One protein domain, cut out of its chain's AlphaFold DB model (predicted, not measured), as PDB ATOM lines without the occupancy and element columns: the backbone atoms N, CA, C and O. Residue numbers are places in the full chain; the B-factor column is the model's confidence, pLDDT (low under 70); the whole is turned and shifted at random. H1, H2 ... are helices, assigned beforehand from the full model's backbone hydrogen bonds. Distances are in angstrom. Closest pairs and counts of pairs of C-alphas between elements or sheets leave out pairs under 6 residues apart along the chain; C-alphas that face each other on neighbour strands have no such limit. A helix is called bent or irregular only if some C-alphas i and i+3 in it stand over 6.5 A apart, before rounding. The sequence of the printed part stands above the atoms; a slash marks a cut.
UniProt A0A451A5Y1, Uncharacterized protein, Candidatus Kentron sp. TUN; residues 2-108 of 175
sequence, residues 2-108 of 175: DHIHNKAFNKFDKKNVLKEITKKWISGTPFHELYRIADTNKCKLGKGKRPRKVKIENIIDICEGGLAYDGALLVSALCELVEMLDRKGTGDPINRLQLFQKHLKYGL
ATOM      1  N   ASP A   2     108.024 123.498  88.711       57.38
ATOM      2  CA  ASP A   2     108.361 122.708  89.915       57.38
ATOM      3  C   ASP A   2     109.804 122.930  90.393       57.38
ATOM      4  O   ASP A   2     110.253 122.306  91.347       57.38
ATOM      5  N   HIS A   3     110.511 123.858  89.747       71.25
ATOM      6  CA  HIS A   3     111.917 124.182  90.008       71.25
ATOM      7  C   HIS A   3     112.112 125.546  90.685       71.25
ATOM      8  O   HIS A   3     113.225 125.885  91.058       71.25
ATOM      9  N   ILE A   4     111.039 126.333  90.841       79.69
ATOM     10  CA  ILE A   4     111.047 127.513  91.711       79.69
ATOM     11  C   ILE A   4     110.449 127.069  93.038       79.69
ATOM     12  O   ILE A   4     109.285 126.674  93.090       79.69
ATOM     13  N   HIS A   5     111.231 127.110  94.109       85.75
ATOM     14  CA  HIS A   5     110.820 126.655  95.435       85.75
ATOM     15  C   HIS A   5     110.209 127.786  96.274       85.75
ATOM     16  O   HIS A   5     109.546 127.527  97.286       85.75
ATOM     17  N   ASN A   6     110.340 129.035  95.821       91.88
ATOM     18  CA  ASN A   6     109.772 130.200  96.473       91.88
ATOM     19  C   ASN A   6     108.249 130.081  96.683       91.88
ATOM     20  O   ASN A   6     107.435 129.981  95.754       91.88
ATOM     21  N   LYS A   7     107.841 130.111  97.957       89.56
ATOM     22  CA  LYS A   7     106.446 129.887  98.359       89.56
ATOM     23  C   LYS A   7     105.524 131.007  97.881       89.56
ATOM     24  O   LYS A   7     104.382 130.707  97.527       89.56
ATOM     25  N   ALA A   8     105.970 132.264  97.897       91.25
ATOM     26  CA  ALA A   8     105.158 133.394  97.458       91.25
ATOM     27  C   ALA A   8     104.915 133.337  95.943       91.25
ATOM     28  O   ALA A   8     103.762 133.411  95.516       91.25
ATOM     29  N   PHE A   9     105.958 133.075  95.151       93.25
ATOM     30  CA  PHE A   9     105.870 132.893  93.700       93.25
ATOM     31  C   PHE A   9     104.866 131.795  93.320       93.25
ATOM     32  O   PHE A   9     103.945 131.994  92.516       93.25
ATOM     33  N   ASN A  10     104.978 130.633  93.966       91.56
ATOM     34  CA  ASN A  10     104.118 129.491  93.677       91.56
ATOM     35  C   ASN A  10     102.660 129.733  94.074       91.56
ATOM     36  O   ASN A  10     101.746 129.376  93.323       91.56
ATOM     37  N   LYS A  11     102.437 130.383  95.222       92.62
ATOM     38  CA  LYS A  11     101.100 130.673  95.762       92.62
ATOM     39  C   LYS A  11     100.440 131.915  95.158       92.62
ATOM     40  O   LYS A  11      99.281 132.157  95.485       92.62
ATOM     41  N   PHE A  12     101.130 132.670  94.307       94.38
ATOM     42  CA  PHE A  12     100.554 133.808  93.594       94.38
ATOM     43  C   PHE A  12      99.454 133.346  92.634       94.38
ATOM     44  O   PHE A  12      99.691 132.468  91.794       94.38
ATOM     45  N   ASP A  13      98.258 133.913  92.786       93.50
ATOM     46  CA  ASP A  13      97.029 133.442  92.144       93.50
ATOM     47  C   ASP A  13      96.972 133.744  90.639       93.50
ATOM     48  O   ASP A  13      96.670 132.862  89.834       93.50
ATOM     49  N   LYS A  14      97.309 134.972  90.237       94.81
ATOM     50  CA  LYS A  14      97.188 135.453  88.855       94.81
ATOM     51  C   LYS A  14      98.506 135.328  88.100       94.81
ATOM     52  O   LYS A  14      99.340 136.231  88.112       94.81
ATOM     53  N   LYS A  15      98.702 134.200  87.413       93.88
ATOM     54  CA  LYS A  15      99.956 133.906  86.690       93.88
ATOM     55  C   LYS A  15     100.243 134.859  85.523       93.88
ATOM     56  O   LYS A  15     101.406 135.124  85.236       93.88
ATOM     57  N   ASN A  16      99.213 135.415  84.884       96.62
ATOM     58  CA  ASN A  16      99.370 136.456  83.863       96.62
ATOM     59  C   ASN A  16      99.964 137.750  84.449       96.62
ATOM     60  O   ASN A  16     100.905 138.294  83.878       96.62
ATOM     61  N   VAL A  17      99.475 138.187  85.614       97.69
ATOM     62  CA  VAL A  17     100.005 139.361  86.326       97.69
ATOM     63  C   VAL A  17     101.407 139.073  86.863       97.69
ATOM     64  O   VAL A  17     102.285 139.918  86.767       97.69
ATOM     65  N   LEU A  18     101.668 137.854  87.347       96.69
ATOM     66  CA  LEU A  18     103.019 137.456  87.755       96.69
ATOM     67  C   LEU A  18     104.017 137.552  86.590       96.69
ATOM     68  O   LEU A  18     105.112 138.071  86.769       96.69
ATOM     69  N   LYS A  19     103.623 137.118  85.385       97.19
ATOM     70  CA  LYS A  19     104.436 137.270  84.169       97.19
ATOM     71  C   LYS A  19     104.698 138.743  83.839       97.19
ATOM     72  O   LYS A  19     105.800 139.080  83.412       97.19
ATOM     73  N   GLU A  20     103.710 139.616  84.020       98.06
ATOM     74  CA  GLU A  20     103.883 141.065  83.865       98.06
ATOM     75  C   GLU A  20     104.876 141.630  84.889       98.06
ATOM     76  O   GLU A  20     105.807 142.335  84.506       98.06
ATOM     77  N   ILE A  21     104.744 141.252  86.163       98.25
ATOM     78  CA  ILE A  21     105.675 141.633  87.233       98.25
ATOM     79  C   ILE A  21     107.094 141.169  86.900       98.25
ATOM     80  O   ILE A  21     108.023 141.958  87.027       98.25
ATOM     81  N   THR A  22     107.281 139.942  86.402       97.94
ATOM     82  CA  THR A  22     108.597 139.452  85.956       97.94
ATOM     83  C   THR A  22     109.176 140.314  84.838       97.94
ATOM     84  O   THR A  22     110.349 140.673  84.900       97.94
ATOM     85  N   LYS A  23     108.370 140.688  83.835       98.19
ATOM     86  CA  LYS A  23     108.818 141.595  82.768       98.19
ATOM     87  C   LYS A  23     109.232 142.956  83.326       98.19
ATOM     88  O   LYS A  23     110.270 143.480  82.955       98.19
ATOM     89  N   LYS A  24     108.447 143.519  84.243       98.31
ATOM     90  CA  LYS A  24     108.749 144.812  84.867       98.31
ATOM     91  C   LYS A  24     109.980 144.749  85.777       98.31
ATOM     92  O   LYS A  24     110.776 145.685  85.775       98.31
ATOM     93  N   TRP A  25     110.172 143.637  86.485       98.38
ATOM     94  CA  TRP A  25     111.357 143.355  87.296       98.38
ATOM     95  C   TRP A  25     112.637 143.413  86.462       98.38
ATOM     96  O   TRP A  25     113.531 144.194  86.780       98.38
ATOM     97  N   ILE A  26     112.697 142.654  85.362       97.38
ATOM     98  CA  ILE A  26     113.872 142.657  84.477       97.38
ATOM     99  C   ILE A  26     114.069 144.002  83.772       97.38
ATOM    100  O   ILE A  26     115.179 144.319  83.369       97.38
ATOM    101  N   SER A  27     113.020 144.822  83.664       96.50
ATOM    102  CA  SER A  27     113.103 146.201  83.171       96.50
ATOM    103  C   SER A  27     113.513 147.229  84.236       96.50
ATOM    104  O   SER A  27     113.388 148.420  83.977       96.50
ATOM    105  N   GLY A  28     113.972 146.825  85.425       97.06
ATOM    106  CA  GLY A  28     114.481 147.780  86.420       97.06
ATOM    107  C   GLY A  28     113.428 148.445  87.306       97.06
ATOM    108  O   GLY A  28     113.775 149.278  88.142       97.06
ATOM    109  N   THR A  29     112.155 148.055  87.182       97.94
ATOM    110  CA  THR A  29     111.040 148.694  87.903       97.94
ATOM    111  C   THR A  29     111.227 148.565  89.428       97.94
ATOM    112  O   THR A  29     111.564 147.470  89.910       97.94
ATOM    113  N   PRO A  30     111.013 149.640  90.215       97.00
ATOM    114  CA  PRO A  30     111.154 149.603  91.668       97.00
ATOM    115  C   PRO A  30     110.021 148.810  92.338       97.00
ATOM    116  O   PRO A  30     108.903 148.715  91.829       97.00
ATOM    117  N   PHE A  31     110.283 148.263  93.529       97.94
ATOM    118  CA  PHE A  31     109.345 147.366  94.221       97.94
ATOM    119  C   PHE A  31     107.964 147.974  94.483       97.94
ATOM    120  O   PHE A  31     106.963 147.267  94.397       97.94
ATOM    121  N   HIS A  32     107.888 149.274  94.774       97.62
ATOM    122  CA  HIS A  32     106.616 149.940  95.046       97.62
ATOM    123  C   HIS A  32     105.696 149.981  93.809       97.62
ATOM    124  O   HIS A  32     104.479 149.850  93.940       97.62
ATOM    125  N   GLU A  33     106.259 150.096  92.603       98.19
ATOM    126  CA  GLU A  33     105.503 150.014  91.350       98.19
ATOM    127  C   GLU A  33     105.096 148.574  91.033       98.19
ATOM    128  O   GLU A  33     103.946 148.327  90.670       98.19
ATOM    129  N   LEU A  34     105.990 147.603  91.251       98.44
ATOM    130  CA  LEU A  34     105.658 146.179  91.116       98.44
ATOM    131  C   LEU A  34     104.517 145.775  92.064       98.44
ATOM    132  O   LEU A  34     103.602 145.043  91.680       98.44
ATOM    133  N   TYR A  35     104.529 146.305  93.287       98.38
ATOM    134  CA  TYR A  35     103.437 146.156  94.241       98.38
ATOM    135  C   TYR A  35     102.140 146.793  93.743       98.38
ATOM    136  O   TYR A  35     101.087 146.160  93.821       98.38
ATOM    137  N   ARG A  36     102.205 147.997  93.163       98.44
ATOM    138  CA  ARG A  36     101.037 148.671  92.584       98.44
ATOM    139  C   ARG A  36     100.387 147.842  91.474       98.44
ATOM    140  O   ARG A  36      99.160 147.791  91.420       98.44
ATOM    141  N   ILE A  37     101.171 147.154  90.637       98.19
ATOM    142  CA  ILE A  37     100.647 146.230  89.613       98.19
ATOM    143  C   ILE A  37      99.826 145.117  90.273       98.19
ATOM    144  O   ILE A  37      98.691 144.862  89.863       98.19
ATOM    145  N   ALA A  38     100.357 144.484  91.322       97.56
ATOM    146  CA  ALA A  38      99.651 143.425  92.042       97.56
ATOM    147  C   ALA A  38      98.388 143.932  92.765       97.56
ATOM    148  O   ALA A  38      97.347 143.271  92.719       97.56
ATOM    149  N   ASP A  39      98.460 145.096  93.415       97.25
ATOM    150  CA  ASP A  39      97.347 145.679  94.177       97.25
ATOM    151  C   ASP A  39      96.208 146.143  93.256       97.25
ATOM    152  O   ASP A  39      95.052 145.776  93.475       97.25
ATOM    153  N   THR A  40      96.537 146.827  92.154       97.56
ATOM    154  CA  THR A  40      95.565 147.262  91.130       97.56
ATOM    155  C   THR A  40      94.840 146.065  90.521       97.56
ATOM    156  O   THR A  40      93.622 146.075  90.343       97.56
ATOM    157  N   ASN A  41      95.575 144.978  90.275       97.44
ATOM    158  CA  ASN A  41      95.003 143.731  89.786       97.44
ATOM    159  C   ASN A  41      94.328 142.893  90.882       97.44
ATOM    160  O   ASN A  41      93.852 141.798  90.585       97.44
ATOM    161  N   LYS A  42      94.242 143.360  92.136       96.44
ATOM    162  CA  LYS A  42      93.630 142.645  93.272       96.44
ATOM    163  C   LYS A  42      94.182 141.220  93.446       96.44
ATOM    164  O   LYS A  42      93.417 140.285  93.703       96.44
ATOM    165  N   CYS A  43      95.488 141.042  93.243       96.44
ATOM    166  CA  CYS A  43      96.172 139.756  93.382       96.44
ATOM    167  C   CYS A  43      96.153 139.251  94.828       96.44
ATOM    168  O   CYS A  43      96.113 140.026  95.792       96.44
ATOM    169  N   LYS A  44      96.221 137.927  94.982       96.38
ATOM    170  CA  LYS A  44      96.220 137.254  96.281       96.38
ATOM    171  C   LYS A  44      97.254 136.130  96.350       96.38
ATOM    172  O   LYS A  44      97.701 135.584  95.345       96.38
ATOM    173  N   LEU A  45      97.607 135.756  97.579       93.19
ATOM    174  CA  LEU A  45      98.456 134.611  97.886       93.19
ATOM    175  C   LEU A  45      97.663 133.468  98.519       93.19
ATOM    176  O   LEU A  45      97.062 133.620  99.588       93.19
ATOM    177  N   GLY A  46      97.785 132.289  97.915       86.25
ATOM    178  CA  GLY A  46      97.213 131.033  98.387       86.25
ATOM    179  C   GLY A  46      96.019 130.569  97.557       86.25
ATOM    180  O   GLY A  46      95.416 131.333  96.810       86.25
ATOM    181  N   LYS A  47      95.680 129.288  97.709       72.94
ATOM    182  CA  LYS A  47      94.499 128.652  97.111       72.94
ATOM    183  C   LYS A  47      93.468 128.361  98.213       72.94
ATOM    184  O   LYS A  47      93.850 128.152  99.362       72.94
ATOM    185  N   GLY A  48      92.178 128.319  97.871       69.94
ATOM    186  CA  GLY A  48      91.104 127.888  98.781       69.94
ATOM    187  C   GLY A  48      90.338 129.021  99.479       69.94
ATOM    188  O   GLY A  48      90.208 130.115  98.941       69.94
ATOM    189  N   LYS A  49      89.791 128.737 100.674       69.88
ATOM    190  CA  LYS A  49      88.741 129.549 101.332       69.88
ATOM    191  C   LYS A  49      89.190 130.917 101.870       69.88
ATOM    192  O   LYS A  49      88.342 131.777 102.084       69.88
ATOM    193  N   ARG A  50      90.487 131.135 102.128       81.06
ATOM    194  CA  ARG A  50      91.006 132.396 102.709       81.06
ATOM    195  C   ARG A  50      92.330 132.839 102.065       81.06
ATOM    196  O   ARG A  50      93.378 132.782 102.709       81.06
ATOM    197  N   PRO A  51      92.310 133.254 100.787       89.56
ATOM    198  CA  PRO A  51      93.489 133.798 100.126       89.56
ATOM    199  C   PRO A  51      93.858 135.158 100.736       89.56
ATOM    200  O   PRO A  51      92.986 135.981 101.022       89.56
ATOM    201  N   ARG A  52      95.155 135.394 100.951       92.81
ATOM    202  CA  ARG A  52      95.664 136.600 101.627       92.81
ATOM    203  C   ARG A  52      95.946 137.707 100.617       92.81
ATOM    204  O   ARG A  52      96.424 137.417  99.523       92.81
ATOM    205  N   LYS A  53      95.690 138.965 100.989       94.38
ATOM    206  CA  LYS A  53      96.106 140.126 100.187       94.38
ATOM    207  C   LYS A  53      97.632 140.108 100.019       94.38
ATOM    208  O   LYS A  53      98.343 139.827 100.984       94.38
ATOM    209  N   VAL A  54      98.114 140.387  98.809       96.50
ATOM    210  CA  VAL A  54      99.549 140.580  98.542       96.50
ATOM    211  C   VAL A  54     100.045 141.811  99.308       96.50
ATOM    212  O   VAL A  54      99.378 142.847  99.321       96.50
ATOM    213  N   LYS A  55     101.214 141.697  99.936       97.06
ATOM    214  CA  LYS A  55     101.946 142.808 100.556       97.06
ATOM    215  C   LYS A  55     103.259 143.077  99.819       97.06
ATOM    216  O   LYS A  55     103.684 142.257  99.003       97.06
ATOM    217  N   ILE A  56     103.909 144.202 100.111       97.75
ATOM    218  CA  ILE A  56     105.176 144.568  99.465       97.75
ATOM    219  C   ILE A  56     106.285 143.550  99.754       97.75
ATOM    220  O   ILE A  56     107.029 143.200  98.844       97.75
ATOM    221  N   GLU A  57     106.327 142.966 100.953       97.50
ATOM    222  CA  GLU A  57     107.318 141.943 101.317       97.50
ATOM    223  C   GLU A  57     107.152 140.683 100.465       97.50
ATOM    224  O   GLU A  57     108.118 139.990 100.172       97.50
ATOM    225  N   ASN A  58     105.927 140.396 100.011       97.38
ATOM    226  CA  ASN A  58     105.697 139.287  99.094       97.38
ATOM    227  C   ASN A  58     106.229 139.574  97.693       97.38
ATOM    228  O   ASN A  58     106.664 138.647  97.023       97.38
ATOM    229  N   ILE A  59     106.171 140.827  97.241       98.25
ATOM    230  CA  ILE A  59     106.742 141.229  95.952       98.25
ATOM    231  C   ILE A  59     108.264 141.162  96.010       98.25
ATOM    232  O   ILE A  59     108.869 140.632  95.083       98.25
ATOM    233  N   ILE A  60     108.862 141.625  97.111       97.94
ATOM    234  CA  ILE A  60     110.302 141.495  97.359       97.94
ATOM    235  C   ILE A  60     110.699 140.013  97.341       97.94
ATOM    236  O   ILE A  60     111.542 139.635  96.540       97.94
ATOM    237  N   ASP A  61     110.020 139.152  98.106       97.75
ATOM    238  CA  ASP A  61     110.292 137.704  98.146       97.75
ATOM    239  C   ASP A  61     110.127 137.023  96.769       97.75
ATOM    240  O   ASP A  61     110.941 136.197  96.360       97.75
ATOM    241  N   ILE A  62     109.102 137.406  96.001       97.50
ATOM    242  CA  ILE A  62     108.891 136.917  94.630       97.50
ATOM    243  C   ILE A  62     110.054 137.307  93.718       97.50
ATOM    244  O   ILE A  62     110.525 136.475  92.945       97.50
ATOM    245  N   CYS A  63     110.491 138.561  93.772       98.12
ATOM    246  CA  CYS A  63     111.540 139.074  92.905       98.12
ATOM    247  C   CYS A  63     112.928 138.581  93.318       98.12
ATOM    248  O   CYS A  63     113.657 138.081  92.473       98.12
ATOM    249  N   GLU A  64     113.284 138.679  94.595       96.94
ATOM    250  CA  GLU A  64     114.617 138.327  95.086       96.94
ATOM    251  C   GLU A  64     114.771 136.816  95.286       96.94
ATOM    252  O   GLU A  64     115.702 136.207  94.764       96.94
ATOM    253  N   GLY A  65     113.827 136.180  95.980       96.69
ATOM    254  CA  GLY A  65     113.868 134.740  96.230       96.69
ATOM    255  C   GLY A  65     113.400 133.912  95.032       96.69
ATOM    256  O   GLY A  65     114.029 132.926  94.661       96.69
ATOM    257  N   GLY A  66     112.286 134.298  94.407       96.56
ATOM    258  CA  GLY A  66     111.695 133.530  93.307       96.56
ATOM    259  C   GLY A  66     112.378 133.739  91.955       96.56
ATOM    260  O   GLY A  66     112.717 132.773  91.278       96.56
ATOM    261  N   LEU A  67     112.554 134.989  91.528       96.88
ATOM    262  CA  LEU A  67     113.106 135.300  90.205       96.88
ATOM    263  C   LEU A  67     114.636 135.346  90.227       96.88
ATOM    264  O   LEU A  67     115.275 134.633  89.456       96.88
ATOM    265  N   ALA A  68     115.211 136.169  91.100       97.31
ATOM    266  CA  ALA A  68     116.639 136.454  91.109       97.31
ATOM    267  C   ALA A  68     117.500 135.315  91.663       97.31
ATOM    268  O   ALA A  68     118.660 135.196  91.271       97.31
ATOM    269  N   TYR A  69     116.940 134.483  92.543       96.19
ATOM    270  CA  TYR A  69     117.615 133.310  93.087       96.19
ATOM    271  C   TYR A  69     117.176 132.022  92.378       96.19
ATOM    272  O   TYR A  69     117.899 131.547  91.501       96.19
ATOM    273  N   ASP A  70     115.983 131.492  92.679       95.94
ATOM    274  CA  ASP A  70     115.528 130.205  92.124       95.94
ATOM    275  C   ASP A  70     115.457 130.234  90.585       95.94
ATOM    276  O   ASP A  70     115.953 129.341  89.894       95.94
ATOM    277  N   GLY A  71     114.850 131.285  90.028       95.31
ATOM    278  CA  GLY A  71     114.705 131.463  88.586       95.31
ATOM    279  C   GLY A  71     116.048 131.613  87.873       95.31
ATOM    280  O   GLY A  71     116.267 130.982  86.840       95.31
ATOM    281  N   ALA A  72     116.968 132.407  88.423       95.88
ATOM    282  CA  ALA A  72     118.299 132.580  87.848       95.88
ATOM    283  C   ALA A  72     119.139 131.295  87.904       95.88
ATOM    284  O   ALA A  72     119.925 131.058  86.986       95.88
ATOM    285  N   LEU A  73     118.959 130.458  88.934       95.56
ATOM    286  CA  LEU A  73     119.594 129.142  89.032       95.56
ATOM    287  C   LEU A  73     119.071 128.192  87.949       95.56
ATOM    288  O   LEU A  73     119.862 127.549  87.262       95.56
ATOM    289  N   LEU A  74     117.752 128.166  87.734       95.12
ATOM    290  CA  LEU A  74     117.148 127.388  86.653       95.12
ATOM    291  C   LEU A  74     117.681 127.823  85.281       95.12
ATOM    292  O   LEU A  74     118.042 126.979  84.466       95.12
ATOM    293  N   VAL A  75     117.756 129.133  85.025       95.00
ATOM    294  CA  VAL A  75     118.321 129.652  83.770       95.00
ATOM    295  C   VAL A  75     119.809 129.306  83.646       95.00
ATOM    296  O   VAL A  75     120.245 128.987  82.548       95.00
ATOM    297  N   SER A  76     120.569 129.284  84.748       93.56
ATOM    298  CA  SER A  76     121.973 128.838  84.754       93.56
ATOM    299  C   SER A  76     122.118 127.401  84.256       93.56
ATOM    300  O   SER A  76     122.899 127.143  83.347       93.56
ATOM    301  N   ALA A  77     121.311 126.481  84.790       94.25
ATOM    302  CA  ALA A  77     121.323 125.084  84.361       94.25
ATOM    303  C   ALA A  77     120.922 124.933  82.881       94.25
ATOM    304  O   ALA A  77     121.435 124.067  82.175       94.25
ATOM    305  N   LEU A  78     120.024 125.794  82.384       92.38
ATOM    306  CA  LEU A  78     119.686 125.844  80.959       92.38
ATOM    307  C   LEU A  78     120.853 126.355  80.106       92.38
ATOM    308  O   LEU A  78     121.072 125.807  79.031       92.38
ATOM    309  N   CYS A  79     121.602 127.364  80.565       91.44
ATOM    310  CA  CYS A  79     122.824 127.815  79.895       91.44
ATOM    311  C   CYS A  79     123.828 126.665  79.763       91.44
ATOM    312  O   CYS A  79     124.268 126.379  78.654       91.44
ATOM    313  N   GLU A  80     124.114 125.957  80.860       90.50
ATOM    314  CA  GLU A  80     125.040 124.815  80.881       90.50
ATOM    315  C   GLU A  80     124.597 123.703  79.916       90.50
ATOM    316  O   GLU A  80     125.393 123.198  79.124       90.50
ATOM    317  N   LEU A  81     123.304 123.362  79.913       90.12
ATOM    318  CA  LEU A  81     122.755 122.364  78.996       90.12
ATOM    319  C   LEU A  81     122.885 122.797  77.528       90.12
ATOM    320  O   LEU A  81     123.244 121.988  76.675       90.12
ATOM    321  N   VAL A  82     122.574 124.060  77.219       87.88
ATOM    322  CA  VAL A  82     122.681 124.598  75.857       87.88
ATOM    323  C   VAL A  82     124.137 124.611  75.394       87.88
ATOM    324  O   VAL A  82     124.399 124.204  74.264       87.88
ATOM    325  N   GLU A  83     125.081 124.997  76.254       85.69
ATOM    326  CA  GLU A  83     126.522 124.954  75.965       85.69
ATOM    327  C   GLU A  83     126.999 123.535  75.642       85.69
ATOM    328  O   GLU A  83     127.700 123.334  74.653       85.69
ATOM    329  N   MET A  84     126.560 122.530  76.407       85.81
ATOM    330  CA  MET A  84     126.888 121.125  76.128       85.81
ATOM    331  C   MET A  84     126.346 120.630  74.776       85.81
ATOM    332  O   MET A  84     126.924 119.728  74.162       85.81
ATOM    333  N   LEU A  85     125.215 121.176  74.323       83.88
ATOM    334  CA  LEU A  85     124.553 120.778  73.079       83.88
ATOM    335  C   LEU A  85     125.023 121.583  71.857       83.88
ATOM    336  O   LEU A  85     124.851 121.105  70.728       83.88
ATOM    337  N   ASP A  86     125.627 122.763  72.044       77.25
ATOM    338  CA  ASP A  86     126.118 123.620  70.959       77.25
ATOM    339  C   ASP A  86     127.420 123.080  70.343       77.25
ATOM    340  O   ASP A  86     128.517 123.604  70.516       77.25
ATOM    341  N   ARG A  87     127.284 122.018  69.543       64.88
ATOM    342  CA  ARG A  87     128.381 121.409  68.770       64.88
ATOM    343  C   ARG A  87     128.890 122.289  67.620       64.88
ATOM    344  O   ARG A  87     129.883 121.930  66.992       64.88
ATOM    345  N   LYS A  88     128.185 123.379  67.280       65.19
ATOM    346  CA  LYS A  88     128.470 124.239  66.114       65.19
ATOM    347  C   LYS A  88     129.105 125.584  66.486       65.19
ATOM    348  O   LYS A  88     129.589 126.263  65.586       65.19
ATOM    349  N   GLY A  89     129.133 125.954  67.769       61.50
ATOM    350  CA  GLY A  89     129.926 127.072  68.287       61.50
ATOM    351  C   GLY A  89     129.475 128.453  67.809       61.50
ATOM    352  O   GLY A  89     130.304 129.342  67.633       61.50
ATOM    353  N   THR A  90     128.175 128.648  67.561       64.81
ATOM    354  CA  THR A  90     127.679 129.941  67.043       64.81
ATOM    355  C   THR A  90     127.594 131.032  68.114       64.81
ATOM    356  O   THR A  90     127.582 132.209  67.763       64.81
ATOM    357  N   GLY A  91     127.563 130.674  69.406       69.44
ATOM    358  CA  GLY A  91     127.728 131.589  70.548       69.44
ATOM    359  C   GLY A  91     126.595 132.602  70.800       69.44
ATOM    360  O   GLY A  91     126.358 132.987  71.941       69.44
ATOM    361  N   ASP A  92     125.851 133.032  69.780       79.25
ATOM    362  CA  ASP A  92     124.812 134.065  69.920       79.25
ATOM    363  C   ASP A  92     123.632 133.638  70.822       79.25
ATOM    364  O   ASP A  92     123.276 134.400  71.727       79.25
ATOM    365  N   PRO A  93     123.051 132.426  70.687       81.81
ATOM    366  CA  PRO A  93     121.937 132.012  71.544       81.81
ATOM    367  C   PRO A  93     122.328 131.901  73.020       81.81
ATOM    368  O   PRO A  93     121.558 132.305  73.894       81.81
ATOM    369  N   ILE A  94     123.534 131.393  73.301       88.00
ATOM    370  CA  ILE A  94     124.022 131.249  74.672       88.00
ATOM    371  C   ILE A  94     124.322 132.612  75.302       88.00
ATOM    372  O   ILE A  94     123.881 132.868  76.419       88.00
ATOM    373  N   ASN A  95     124.948 133.535  74.564       88.31
ATOM    374  CA  ASN A  95     125.213 134.892  75.048       88.31
ATOM    375  C   ASN A  95     123.914 135.622  75.423       88.31
ATOM    376  O   ASN A  95     123.834 136.266  76.471       88.31
ATOM    377  N   ARG A  96     122.860 135.484  74.605       90.56
ATOM    378  CA  ARG A  96     121.534 136.056  74.902       90.56
ATOM    379  C   ARG A  96     120.904 135.438  76.146       90.56
ATOM    380  O   ARG A  96     120.299 136.159  76.938       90.56
ATOM    381  N   LEU A  97     121.039 134.126  76.328       92.12
ATOM    382  CA  LEU A  97     120.482 133.427  77.485       92.12
ATOM    383  C   LEU A  97     121.219 133.796  78.780       92.12
ATOM    384  O   LEU A  97     120.574 134.090  79.786       92.12
ATOM    385  N   GLN A  98     122.549 133.878  78.736       93.56
ATOM    386  CA  GLN A  98     123.380 134.357  79.843       93.56
ATOM    387  C   GLN A  98     123.066 135.821  80.189       93.56
ATOM    388  O   GLN A  98     122.966 136.185  81.362       93.56
ATOM    389  N   LEU A  99     122.846 136.679  79.186       94.19
ATOM    390  CA  LEU A  99     122.420 138.056  79.427       94.19
ATOM    391  C   LEU A  99     121.034 138.102  80.088       94.19
ATOM    392  O   LEU A  99     120.844 138.797  81.089       94.19
ATOM    393  N   PHE A 100     120.078 137.309  79.598       95.56
ATOM    394  CA  PHE A 100     118.759 137.174  80.219       95.56
ATOM    395  C   PHE A 100     118.845 136.691  81.675       95.56
ATOM    396  O   PHE A 100     118.157 137.239  82.537       95.56
ATOM    397  N   GLN A 101     119.726 135.732  81.974       96.62
ATOM    398  CA  GLN A 101     119.987 135.284  83.342       96.62
ATOM    399  C   GLN A 101     120.391 136.456  84.243       96.62
ATOM    400  O   GLN A 101     119.882 136.575  85.354       96.62
ATOM    401  N   LYS A 102     121.266 137.353  83.770       96.81
ATOM    402  CA  LYS A 102     121.695 138.534  84.536       96.81
ATOM    403  C   LYS A 102     120.572 139.549  84.725       96.81
ATOM    404  O   LYS A 102     120.411 140.062  85.830       96.81
ATOM    405  N   HIS A 103     119.761 139.797  83.697       97.12
ATOM    406  CA  HIS A 103     118.560 140.630  83.827       97.12
ATOM    407  C   HIS A 103     117.605 140.069  84.888       97.12
ATOM    408  O   HIS A 103     117.081 140.818  85.711       97.12
ATOM    409  N   LEU A 104     117.415 138.749  84.902       97.25
ATOM    410  CA  LEU A 104     116.576 138.058  85.877       97.25
ATOM    411  C   LEU A 104     117.167 138.118  87.292       97.25
ATOM    412  O   LEU A 104     116.444 138.438  88.233       97.25
ATOM    413  N   LYS A 105     118.476 137.867  87.423       97.62
ATOM    414  CA  LYS A 105     119.228 137.854  88.686       97.62
ATOM    415  C   LYS A 105     119.299 139.224  89.352       97.62
ATOM    416  O   LYS A 105     119.143 139.325  90.559       97.62
ATOM    417  N   TYR A 106     119.556 140.278  88.587       97.75
ATOM    418  CA  TYR A 106     119.754 141.611  89.155       97.75
ATOM    419  C   TYR A 106     118.510 142.495  89.045       97.75
ATOM    420  O   TYR A 106     118.443 143.526  89.704       97.75
ATOM    421  N   GLY A 107     117.521 142.131  88.223       97.81
ATOM    422  CA  GLY A 107     116.351 142.977  87.976       97.81
ATOM    423  C   GLY A 107     116.737 144.323  87.373       97.81
ATOM    424  O   GLY A 107     116.254 145.355  87.835       97.81
ATOM    425  N   LEU A 108     117.673 144.315  86.422       97.25
ATOM    426  CA  LEU A 108     118.281 145.499  85.815       97.25
ATOM    427  C   LEU A 108     118.067 145.489  84.300       97.25
ATOM    428  O   LEU A 108     118.194 144.417  83.721       97.25
TER     429      LEU A 108
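What this domain is: This is residues 2 to 108 of the 175 residues of an uncharacterized protein of Candidatus Kentron sp. TUN (UniProt A0A451A5Y1). One long helix, H4, is the spine of an elongated model: H5 folds back beside it as a helical hairpin, while H1 packs on residues 58 to 66 of H4 and a second, shorter helical hairpin, H2 with H3, stands about perpendicular to H4, with H3 meeting it at residues 56 to 60. Between H3 and H4 a loop of residues 41 to 55 makes a narrow turn, with short antiparallel pairing of residues 44 to 45 with 52 to 53. The printed part has 107 residues with five named helices, in the order H1 H2 H3 H4 H5, and no named strand; the class is all helix. It is only just compact, close to loose, with a radius of gyration of the C-alphas of 15.5 A, and spans 52 by 27 by 19 A.

How they stand to each other: Start at H1, residues 7 to 11: it touches residues 58 to 66 of the hub H4, residues 56 to 85, with the closest C-alphas, Phe 9 and Ile 62, 5.1 A apart. Next look at H2, residues 15 to 26, and H3, residues 31 to 40: this hairpin touches closest at the C-alphas of Ile 21 and Leu 34, 6.0 A apart, at a shallow tilt of 21 degrees, opposite ways. H2 only just touches H4, with 3 pairs of C-alphas within 8 A, closest Trp 25 and Cys 63 at 7.1 A, about perpendicular at 80 degrees. H3 touches residues 56 to 60 of H4, closest C-alphas Tyr 35 and Ile 56 at 5.7 A, about perpendicular at 75 degrees. Go on to H5, residues 92 to 106: it forms a hairpin with H4, with 23 pairs of C-alphas within 8 A, closest Ala 68 and Lys 105 at 3.8 A, at a shallow tilt of 21 degrees, opposite ways. H2 and H5 touch only at their ends, closest C-alphas Ile 26 and His 103 at 5.1 A. H3 and H5 are apart. Every O i to N i+4 pair is within hydrogen-bond range in H1, H2, H3 and H5; in H4, 22 of 26 are.

Where its parts are: Find C-alpha 7 at (106.446, 129.887, 98.359), where the five residues of H1 begin. H2 then runs 16.6 A and H3 14.1 A. From C-alpha 56 at (105.176, 144.568, 99.465), H4 runs 40.5 A to C-alpha 85; it is neither bent nor irregular, but only just: C-alphas 65 and 68 are 6.1 A apart. H5 runs 21.3 A and ends at C-alpha 106, (119.754, 141.611, 89.155).

The domain as a whole: The two C-alphas farthest apart, those of Lys 49 and Lys 88, are 53.4 A apart. The printed part has no cut, and the link from H3 to H4, 15 residues, is long. Look for pLDDT under 70 at residue 2, residues 48 to 49 and residues 87 to 91.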